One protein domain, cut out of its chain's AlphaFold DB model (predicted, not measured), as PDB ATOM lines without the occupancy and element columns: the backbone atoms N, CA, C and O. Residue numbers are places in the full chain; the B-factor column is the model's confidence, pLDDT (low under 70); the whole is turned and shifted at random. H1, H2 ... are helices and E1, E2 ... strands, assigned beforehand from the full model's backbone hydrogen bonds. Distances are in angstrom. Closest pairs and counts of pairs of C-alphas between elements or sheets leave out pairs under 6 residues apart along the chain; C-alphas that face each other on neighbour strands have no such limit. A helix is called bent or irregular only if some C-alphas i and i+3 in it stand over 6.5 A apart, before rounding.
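AT A GLANCE: This is residues 30 to 92 of the 375 residues of an uncharacterized protein of Pseudocohnilembus persalinus (UniProt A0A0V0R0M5). A small antiparallel sheet of three short strands makes one end of this domain, and the long, kinked helix H1 packs over one face of it. H3 packs on H1 about perpendicular to it and leads back to the sheet, H2 turns off at a corner after H1, and residues 72 to 77 stick out beyond the helices, away from the sheet. The printed part has 63 residues, with named elements in the order E1, E2, H1, H2, H3, E3, and a sheet order of E2, E1, E3. The class is mixed, helices and strands; the whole is compact, with a radius of gyration of the C-alphas of 10.7 A and spans of 31 by 23 by 16 A.

IN THESE COORDINATES: Begin in the sheet and find C-alpha 30 at (154.282, 175.074, 121.547), where E1, residues 30 to 33, starts. E2 is residues 41 to 44, and E3 is residues 89 to 91, ending at C-alpha 91 at (152.088, 171.466, 117.098). H1, residues 47 to 62, begins at C-alpha 47 at (144.760, 173.297, 122.390) and measures 20.0 A. It has a kink of 38 degrees near residue 54 and is only just irregular, with C-alphas 53 and 56 6.9 A apart. H2 is residues 64 to 71, 10.0 A long, and H3 is residues 77 to 87, 15.3 A long.

HOW THE PARTS SIT: Look first at the inner strand E1. E1 and E2 form a hairpin, with N 42 and O 31 at 2.8 A. On its other side E3 is antiparallel to E1, with N 32 and O 90 at 2.8 A. H1 is on this sheet, making two layers, a helix on one face of a sheet. It lies over E2 and E1 at a height over the sheet of 8.6 A and runs along the strands, at 27 degrees to E1 on the local plane. H1 and H3 touch, about perpendicular at 89 degrees; their closest C-alphas, of Val 51 and Ala 85, are 6.0 A apart. H3 only grazes the sheet, with residues 82 to 87. H1, with residues 59 to 60 alone, and H2 touch only at the corner, where the closest C-alphas, of Arg 60 and Phe 67, are 5.4 A apart. H2 is apart from E1, E2 and E3. Every O i to N i+4 pair is within hydrogen-bond range in H3, 10 of 12 in H1 and 2 of 4 in H2.

THE WHOLE: The two farthest C-alphas, of Phe 30 and Asn 74, are 30.8 A apart. The printed part has no cut, and no link is long. The mean pLDDT of the printed part is 72.2; among the residues under 70 are 35 to 39 and 69 to 74.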
ATOM      1  N   PHE A  30     154.093 174.016 122.535       68.56
ATOM      2  CA  PHE A  30     154.282 175.074 121.547       68.56
ATOM      3  C   PHE A  30     153.452 174.772 120.304       68.56
ATOM      4  O   PHE A  30     153.595 173.712 119.679       68.56
ATOM      5  N   TYR A  31     152.596 175.714 119.929       73.81
ATOM      6  CA  TYR A  31     151.790 175.643 118.721       73.81
ATOM      7  C   TYR A  31     152.252 176.690 117.703       73.81
ATOM      8  O   TYR A  31     152.908 177.670 118.040       73.81
ATOM      9  N   GLN A  32     151.938 176.464 116.435       78.44
ATOM     10  CA  GLN A  32     152.270 177.343 115.322       78.44
ATOM     11  C   GLN A  32     151.049 177.512 114.423       78.44
ATOM     12  O   GLN A  32     150.260 176.575 114.244       78.44
ATOM     13  N   CYS A  33     150.928 178.697 113.829       77.19
ATOM     14  CA  CYS A  33     149.965 178.950 112.771       77.19
ATOM     15  C   CYS A  33     150.231 178.033 111.564       77.19
ATOM     16  O   CYS A  33     151.359 177.871 111.101       77.19
ATOM     17  N   GLY A  34     149.180 177.388 111.068       74.00
ATOM     18  CA  GLY A  34     149.241 176.427 109.973       74.00
ATOM     19  C   GLY A  34     149.077 177.034 108.583       74.00
ATOM     20  O   GLY A  34     149.255 176.287 107.617       74.00
ATOM     21  N   VAL A  35     148.750 178.329 108.497       67.06
ATOM     22  CA  VAL A  35     148.571 179.093 107.252       67.06
ATOM     23  C   VAL A  35     149.901 179.186 106.495       67.06
ATOM     24  O   VAL A  35     150.971 179.296 107.099       67.06
ATOM     25  N   LYS A  36     149.850 179.076 105.161       61.03
ATOM     26  CA  LYS A  36     151.044 179.049 104.302       61.03
ATOM     27  C   LYS A  36     151.853 180.336 104.501       61.03
ATOM     28  O   LYS A  36     151.291 181.422 104.501       61.03
ATOM     29  N   ASN A  37     153.167 180.194 104.675       60.56
ATOM     30  CA  ASN A  37     154.121 181.285 104.922       60.56
ATOM     31  C   ASN A  37     153.937 182.058 106.247       60.56
ATOM     32  O   ASN A  37     154.614 183.061 106.449       60.56
ATOM     33  N   CYS A  38     153.103 181.581 107.180       63.50
ATOM     34  CA  CYS A  38     153.016 182.163 108.519       63.50
ATOM     35  C   CYS A  38     153.974 181.480 109.511       63.50
ATOM     36  O   CYS A  38     153.964 180.259 109.696       63.50
ATOM     37  N   THR A  39     154.795 182.280 110.192       68.19
ATOM     38  CA  THR A  39     155.787 181.813 111.176       68.19
ATOM     39  C   THR A  39     155.363 182.052 112.626       68.19
ATOM     40  O   THR A  39     156.110 181.695 113.538       68.19
ATOM     41  N   LYS A  40     154.166 182.616 112.867       76.81
ATOM     42  CA  LYS A  40     153.690 182.956 114.215       76.81
ATOM     43  C   LYS A  40     153.549 181.708 115.092       76.81
ATOM     44  O   LYS A  40     152.961 180.702 114.682       76.81
ATOM     45  N   GLN A  41     154.088 181.799 116.306       77.12
ATOM     46  CA  GLN A  41     154.062 180.753 117.328       77.12
ATOM     47  C   GLN A  41     153.248 181.201 118.541       77.12
ATOM     48  O   GLN A  41     153.166 182.397 118.825       77.12
ATOM     49  N   PHE A  42     152.679 180.218 119.233       78.38
ATOM     50  CA  PHE A  42     151.779 180.372 120.369       78.38
ATOM     51  C   PHE A  42     152.238 179.468 121.510       78.38
ATOM     52  O   PHE A  42     152.587 178.301 121.279       78.38
ATOM     53  N   ALA A  43     152.238 179.990 122.732       72.25
ATOM     54  CA  ALA A  43     152.684 179.263 123.915       72.25
ATOM     55  C   ALA A  43     151.466 178.891 124.763       72.25
ATOM     56  O   ALA A  43     150.888 179.744 125.423       72.25
ATOM     57  N   GLY A  44     151.069 177.613 124.787       64.25
ATOM     58  CA  GLY A  44     149.864 177.233 125.526       64.25
ATOM     59  C   GLY A  44     149.829 175.795 126.022       64.25
ATOM     60  O   GLY A  44     150.397 174.876 125.445       64.25
ATOM     61  N   LYS A  45     149.137 175.570 127.142       62.31
ATOM     62  CA  LYS A  45     149.021 174.227 127.741       62.31
ATOM     63  C   LYS A  45     147.897 173.396 127.120       62.31
ATOM     64  O   LYS A  45     148.014 172.175 127.051       62.31
ATOM     65  N   LYS A  46     146.809 174.036 126.673       71.88
ATOM     66  CA  LYS A  46     145.617 173.376 126.121       71.88
ATOM     67  C   LYS A  46     145.274 173.923 124.741       71.88
ATOM     68  O   LYS A  46     145.131 175.125 124.556       71.88
ATOM     69  N   LYS A  47     145.046 173.005 123.801       70.56
ATOM     70  CA  LYS A  47     144.760 173.297 122.390       70.56
ATOM     71  C   LYS A  47     143.600 174.283 122.195       70.56
ATOM     72  O   LYS A  47     143.719 175.216 121.413       70.56
ATOM     73  N   GLU A  48     142.484 174.069 122.888       75.31
ATOM     74  CA  GLU A  48     141.273 174.896 122.756       75.31
ATOM     75  C   GLU A  48     141.476 176.318 123.292       75.31
ATOM     76  O   GLU A  48     140.988 177.284 122.707       75.31
ATOM     77  N   GLU A  49     142.245 176.447 124.371       78.62
ATOM     78  CA  GLU A  49     142.568 177.729 124.992       78.62
ATOM     79  C   GLU A  49     143.496 178.552 124.095       78.62
ATOM     80  O   GLU A  49     143.185 179.702 123.790       78.62
ATOM     81  N   THR A  50     144.552 177.927 123.560       76.88
ATOM     82  CA  THR A  50     145.465 178.554 122.590       76.88
ATOM     83  C   THR A  50     144.734 179.011 121.331       76.88
ATOM     84  O   THR A  50     145.046 180.055 120.765       76.88
ATOM     85  N   VAL A  51     143.729 178.253 120.883       77.81
ATOM     86  CA  VAL A  51     142.940 178.647 119.713       77.81
ATOM     87  C   VAL A  51     142.119 179.892 120.006       77.81
ATOM     88  O   VAL A  51     142.159 180.836 119.223       77.81
ATOM     89  N   ARG A  52     141.411 179.915 121.138       78.31
ATOM     90  CA  ARG A  52     140.534 181.028 121.509       78.31
ATOM     91  C   ARG A  52     141.305 182.317 121.803       78.31
ATOM     92  O   ARG A  52     140.837 183.384 121.419       78.31
ATOM     93  N   GLN A  53     142.427 182.219 122.512       79.19
ATOM     94  CA  GLN A  53     143.168 183.381 123.010       79.19
ATOM     95  C   GLN A  53     144.211 183.900 122.016       79.19
ATOM     96  O   GLN A  53     144.464 185.099 121.997       79.19
ATOM     97  N   GLU A  54     144.796 183.029 121.185       83.19
ATOM     98  CA  GLU A  54     145.949 183.403 120.360       83.19
ATOM     99  C   GLU A  54     145.746 183.143 118.860       83.19
ATOM    100  O   GLU A  54     145.885 184.068 118.060       83.19
ATOM    101  N   LEU A  55     145.389 181.918 118.443       81.75
ATOM    102  CA  LEU A  55     145.304 181.589 117.009       81.75
ATOM    103  C   LEU A  55     144.143 182.304 116.311       81.75
ATOM    104  O   LEU A  55     144.326 182.815 115.212       81.75
ATOM    105  N   TYR A  56     142.952 182.306 116.909       83.19
ATOM    106  CA  TYR A  56     141.767 182.922 116.316       83.19
ATOM    107  C   TYR A  56     141.938 184.426 116.068       83.19
ATOM    108  O   TYR A  56     141.741 184.839 114.924       83.19
ATOM    109  N   PRO A  57     142.335 185.254 117.062       81.75
ATOM    110  CA  PRO A  57     142.587 186.670 116.803       81.75
ATOM    111  C   PRO A  57     143.725 186.858 115.798       81.75
ATOM    112  O   PRO A  57     143.605 187.684 114.906       81.75
ATOM    113  N   HIS A  58     144.777 186.033 115.845       85.25
ATOM    114  CA  HIS A  58     145.850 186.105 114.856       85.25
ATOM    115  C   HIS A  58     145.375 185.830 113.418       85.25
ATOM    116  O   HIS A  58     145.743 186.573 112.515       85.25
ATOM    117  N   ILE A  59     144.565 184.789 113.186       79.06
ATOM    118  CA  ILE A  59     144.018 184.495 111.853       79.06
ATOM    119  C   ILE A  59     143.077 185.612 111.412       79.06
ATOM    120  O   ILE A  59     143.184 186.051 110.276       79.06
ATOM    121  N   ARG A  60     142.200 186.100 112.293       80.12
ATOM    122  CA  ARG A  60     141.306 187.216 111.971       80.12
ATOM    123  C   ARG A  60     142.091 188.465 111.568       80.12
ATOM    124  O   ARG A  60     141.793 189.058 110.548       80.12
ATOM    125  N   ASP A  61     143.110 188.836 112.335       78.06
ATOM    126  CA  ASP A  61     143.774 190.131 112.171       78.06
ATOM    127  C   ASP A  61     144.892 190.104 111.100       78.06
ATOM    128  O   ASP A  61     145.244 191.147 110.553       78.06
ATOM    129  N   VAL A  62     145.470 188.931 110.790       74.75
ATOM    130  CA  VAL A  62     146.622 188.783 109.866       74.75
ATOM    131  C   VAL A  62     146.295 187.967 108.611       74.75
ATOM    132  O   VAL A  62     146.910 188.169 107.566       74.75
ATOM    133  N   HIS A  63     145.336 187.045 108.688       77.31
ATOM    134  CA  HIS A  63     144.948 186.133 107.607       77.31
ATOM    135  C   HIS A  63     143.453 186.272 107.305       77.31
ATOM    136  O   HIS A  63     142.691 185.302 107.374       77.31
ATOM    137  N   GLN A  64     143.032 187.506 107.009       71.25
ATOM    138  CA  GLN A  64     141.633 187.847 106.742       71.25
ATOM    139  C   GLN A  64     141.045 186.985 105.611       71.25
ATOM    140  O   GLN A  64     139.909 186.544 105.705       71.25
ATOM    141  N   ASP A  65     141.852 186.624 104.610       66.19
ATOM    142  CA  ASP A  65     141.499 185.695 103.530       66.19
ATOM    143  C   ASP A  65     141.076 184.306 104.039       66.19
ATOM    144  O   ASP A  65     140.119 183.711 103.544       66.19
ATOM    145  N   VAL A  66     141.762 183.794 105.063       71.75
ATOM    146  CA  VAL A  66     141.424 182.534 105.734       71.75
ATOM    147  C   VAL A  66     140.209 182.716 106.638       71.75
ATOM    148  O   VAL A  66     139.388 181.804 106.738       71.75
ATOM    149  N   PHE A  67     140.083 183.868 107.297       73.62
ATOM    150  CA  PHE A  67     138.953 184.179 108.171       73.62
ATOM    151  C   PHE A  67     137.631 184.297 107.395       73.62
ATOM    152  O   PHE A  67     136.631 183.695 107.786       73.62
ATOM    153  N   ASP A  68     137.646 184.961 106.240       70.50
ATOM    154  CA  ASP A  68     136.482 185.170 105.374       70.50
ATOM    155  C   ASP A  68     135.893 183.846 104.849       70.50
ATOM    156  O   ASP A  68     134.695 183.754 104.569       70.50
ATOM    157  N   LEU A  69     136.704 182.781 104.752       69.56
ATOM    158  CA  LEU A  69     136.235 181.429 104.406       69.56
ATOM    159  C   LEU A  69     135.325 180.815 105.480       69.56
ATOM    160  O   LEU A  69     134.528 179.924 105.169       69.56
ATOM    161  N   PHE A  70     135.460 181.258 106.730       68.00
ATOM    162  CA  PHE A  70     134.621 180.829 107.845       68.00
ATOM    163  C   PHE A  70     133.412 181.745 108.037       68.00
ATOM    164  O   PHE A  70     132.330 181.247 108.347       68.00
ATOM    165  N   ASP A  71     133.571 183.047 107.788       60.75
ATOM    166  CA  ASP A  71     132.504 184.041 107.952       60.75
ATOM    167  C   ASP A  71     131.388 183.876 106.900       60.75
ATOM    168  O   ASP A  71     130.199 183.929 107.210       60.75
ATOM    169  N   LYS A  72     131.744 183.496 105.664       56.69
ATOM    170  CA  LYS A  72     130.774 183.219 104.583       56.69
ATOM    171  C   LYS A  72     129.835 182.034 104.842       56.69
ATOM    172  O   LYS A  72     128.897 181.830 104.074       56.69
ATOM    173  N   LYS A  73     130.078 181.218 105.874       60.69
ATOM    174  CA  LYS A  73     129.343 179.962 106.106       60.69
ATOM    175  C   LYS A  73     128.231 180.052 107.155       60.69
ATOM    176  O   LYS A  73     127.666 179.011 107.477       60.69
ATOM    177  N   ASN A  74     127.910 181.239 107.691       63.59
ATOM    178  CA  ASN A  74     126.942 181.408 108.795       63.59
ATOM    179  C   ASN A  74     127.171 180.397 109.942       63.59
ATOM    180  O   ASN A  74     126.232 179.896 110.565       63.59
ATOM    181  N   MET A  75     128.432 180.038 110.190       72.25
ATOM    182  CA  MET A  75     128.792 179.015 111.164       72.25
ATOM    183  C   MET A  75     128.795 179.590 112.578       72.25
ATOM    184  O   MET A  75     129.217 180.722 112.809       72.25
ATOM    185  N   GLN A  76     128.396 178.777 113.561       75.25
ATOM    186  CA  GLN A  76     128.527 179.171 114.961       75.25
ATOM    187  C   GLN A  76     130.007 179.318 115.345       75.25
ATOM    188  O   GLN A  76     130.850 178.494 114.986       75.25
ATOM    189  N   GLN A  77     130.320 180.338 116.148       71.88
ATOM    190  CA  GLN A  77     131.692 180.667 116.554       71.88
ATOM    191  C   GLN A  77     132.434 179.482 117.201       71.88
ATOM    192  O   GLN A  77     133.626 179.286 116.972       71.88
ATOM    193  N   SER A  78     131.735 178.654 117.981       74.44
ATOM    194  CA  SER A  78     132.297 177.454 118.616       74.44
ATOM    195  C   SER A  78     132.764 176.405 117.599       74.44
ATOM    196  O   SER A  78     133.754 175.707 117.827       74.44
ATOM    197  N   GLU A  79     132.087 176.311 116.457       72.81
ATOM    198  CA  GLU A  79     132.416 175.393 115.374       72.81
ATOM    199  C   GLU A  79     133.574 175.923 114.522       72.81
ATOM    200  O   GLU A  79     134.492 175.167 114.193       72.81
ATOM    201  N   ILE A  80     133.604 177.237 114.271       69.62
ATOM    202  CA  ILE A  80     134.729 177.925 113.618       69.62
ATOM    203  C   ILE A  80     136.025 177.680 114.404       69.62
ATOM    204  O   ILE A  80     137.031 177.253 113.836       69.62
ATOM    205  N   MET A  81     135.991 177.846 115.731       71.06
ATOM    206  CA  MET A  81     137.142 177.596 116.608       71.06
ATOM    207  C   MET A  81     137.642 176.147 116.504       71.06
ATOM    208  O   MET A  81     138.845 175.907 116.384       71.06
ATOM    209  N   LYS A  82     136.735 175.159 116.491       76.06
ATOM    210  CA  LYS A  82     137.103 173.741 116.335       76.06
ATOM    211  C   LYS A  82     137.760 173.464 114.982       76.06
ATOM    212  O   LYS A  82     138.761 172.745 114.925       76.06
ATOM    213  N   GLN A  83     137.234 174.038 113.902       71.69
ATOM    214  CA  GLN A  83     137.816 173.868 112.570       71.69
ATOM    215  C   GLN A  83     139.177 174.565 112.447       71.69
ATOM    216  O   GLN A  83     140.119 173.963 111.923       71.69
ATOM    217  N   MET A  84     139.344 175.762 113.016       72.44
ATOM    218  CA  MET A  84     140.640 176.449 113.071       72.44
ATOM    219  C   MET A  84     141.681 175.650 113.860       72.44
ATOM    220  O   MET A  84     142.807 175.460 113.397       72.44
ATOM    221  N   ALA A  85     141.294 175.084 115.003       67.69
ATOM    222  CA  ALA A  85     142.145 174.203 115.796       67.69
ATOM    223  C   ALA A  85     142.598 172.951 115.025       67.69
ATOM    224  O   ALA A  85     143.691 172.429 115.257       67.69
ATOM    225  N   ARG A  86     141.747 172.415 114.143       73.12
ATOM    226  CA  ARG A  86     142.055 171.222 113.343       73.12
ATOM    227  C   ARG A  86     142.963 171.545 112.162       73.12
ATOM    228  O   ARG A  86     143.916 170.809 111.925       73.12
ATOM    229  N   ASN A  87     142.673 172.633 111.458       72.12
ATOM    230  CA  ASN A  87     143.276 172.911 110.158       72.12
ATOM    231  C   ASN A  87     144.503 173.826 110.262       72.12
ATOM    232  O   ASN A  87     145.435 173.700 109.469       72.12
ATOM    233  N   TYR A  88     144.534 174.705 111.267       73.56
ATOM    234  CA  TYR A  88     145.492 175.808 111.340       73.56
ATOM    235  C   TYR A  88     146.257 175.908 112.664       73.56
ATOM    236  O   TYR A  88     147.145 176.747 112.766       73.56
ATOM    237  N   LEU A  89     146.006 175.040 113.652       71.38
ATOM    238  CA  LEU A  89     146.874 174.911 114.828       71.38
ATOM    239  C   LEU A  89     147.795 173.695 114.676       71.38
ATOM    240  O   LEU A  89     147.394 172.555 114.929       71.38
ATOM    241  N   LYS A  90     149.047 173.925 114.278       72.00
ATOM    242  CA  LYS A  90     150.062 172.867 114.174       72.00
ATOM    243  C   LYS A  90     150.853 172.803 115.475       72.00
ATOM    244  O   LYS A  90     151.272 173.833 115.988       72.00
ATOM    245  N   LYS A  91     151.096 171.607 116.020       65.81
ATOM    246  CA  LYS A  91     152.088 171.466 117.098       65.81
ATOM    247  C   LYS A  91     153.461 171.765 116.489       65.81
ATOM    248  O   LYS A  91     153.801 171.178 115.459       65.81
ATOM    249  N   SER A  92     154.213 172.693 117.079       54.16
ATOM    250  CA  SER A  92     155.552 173.036 116.599       54.16
ATOM    251  C   SER A  92     156.405 171.768 116.587       54.16
ATOM    252  O   SER A  92     156.517 171.069 117.596       54.16
TER     253      SER A  92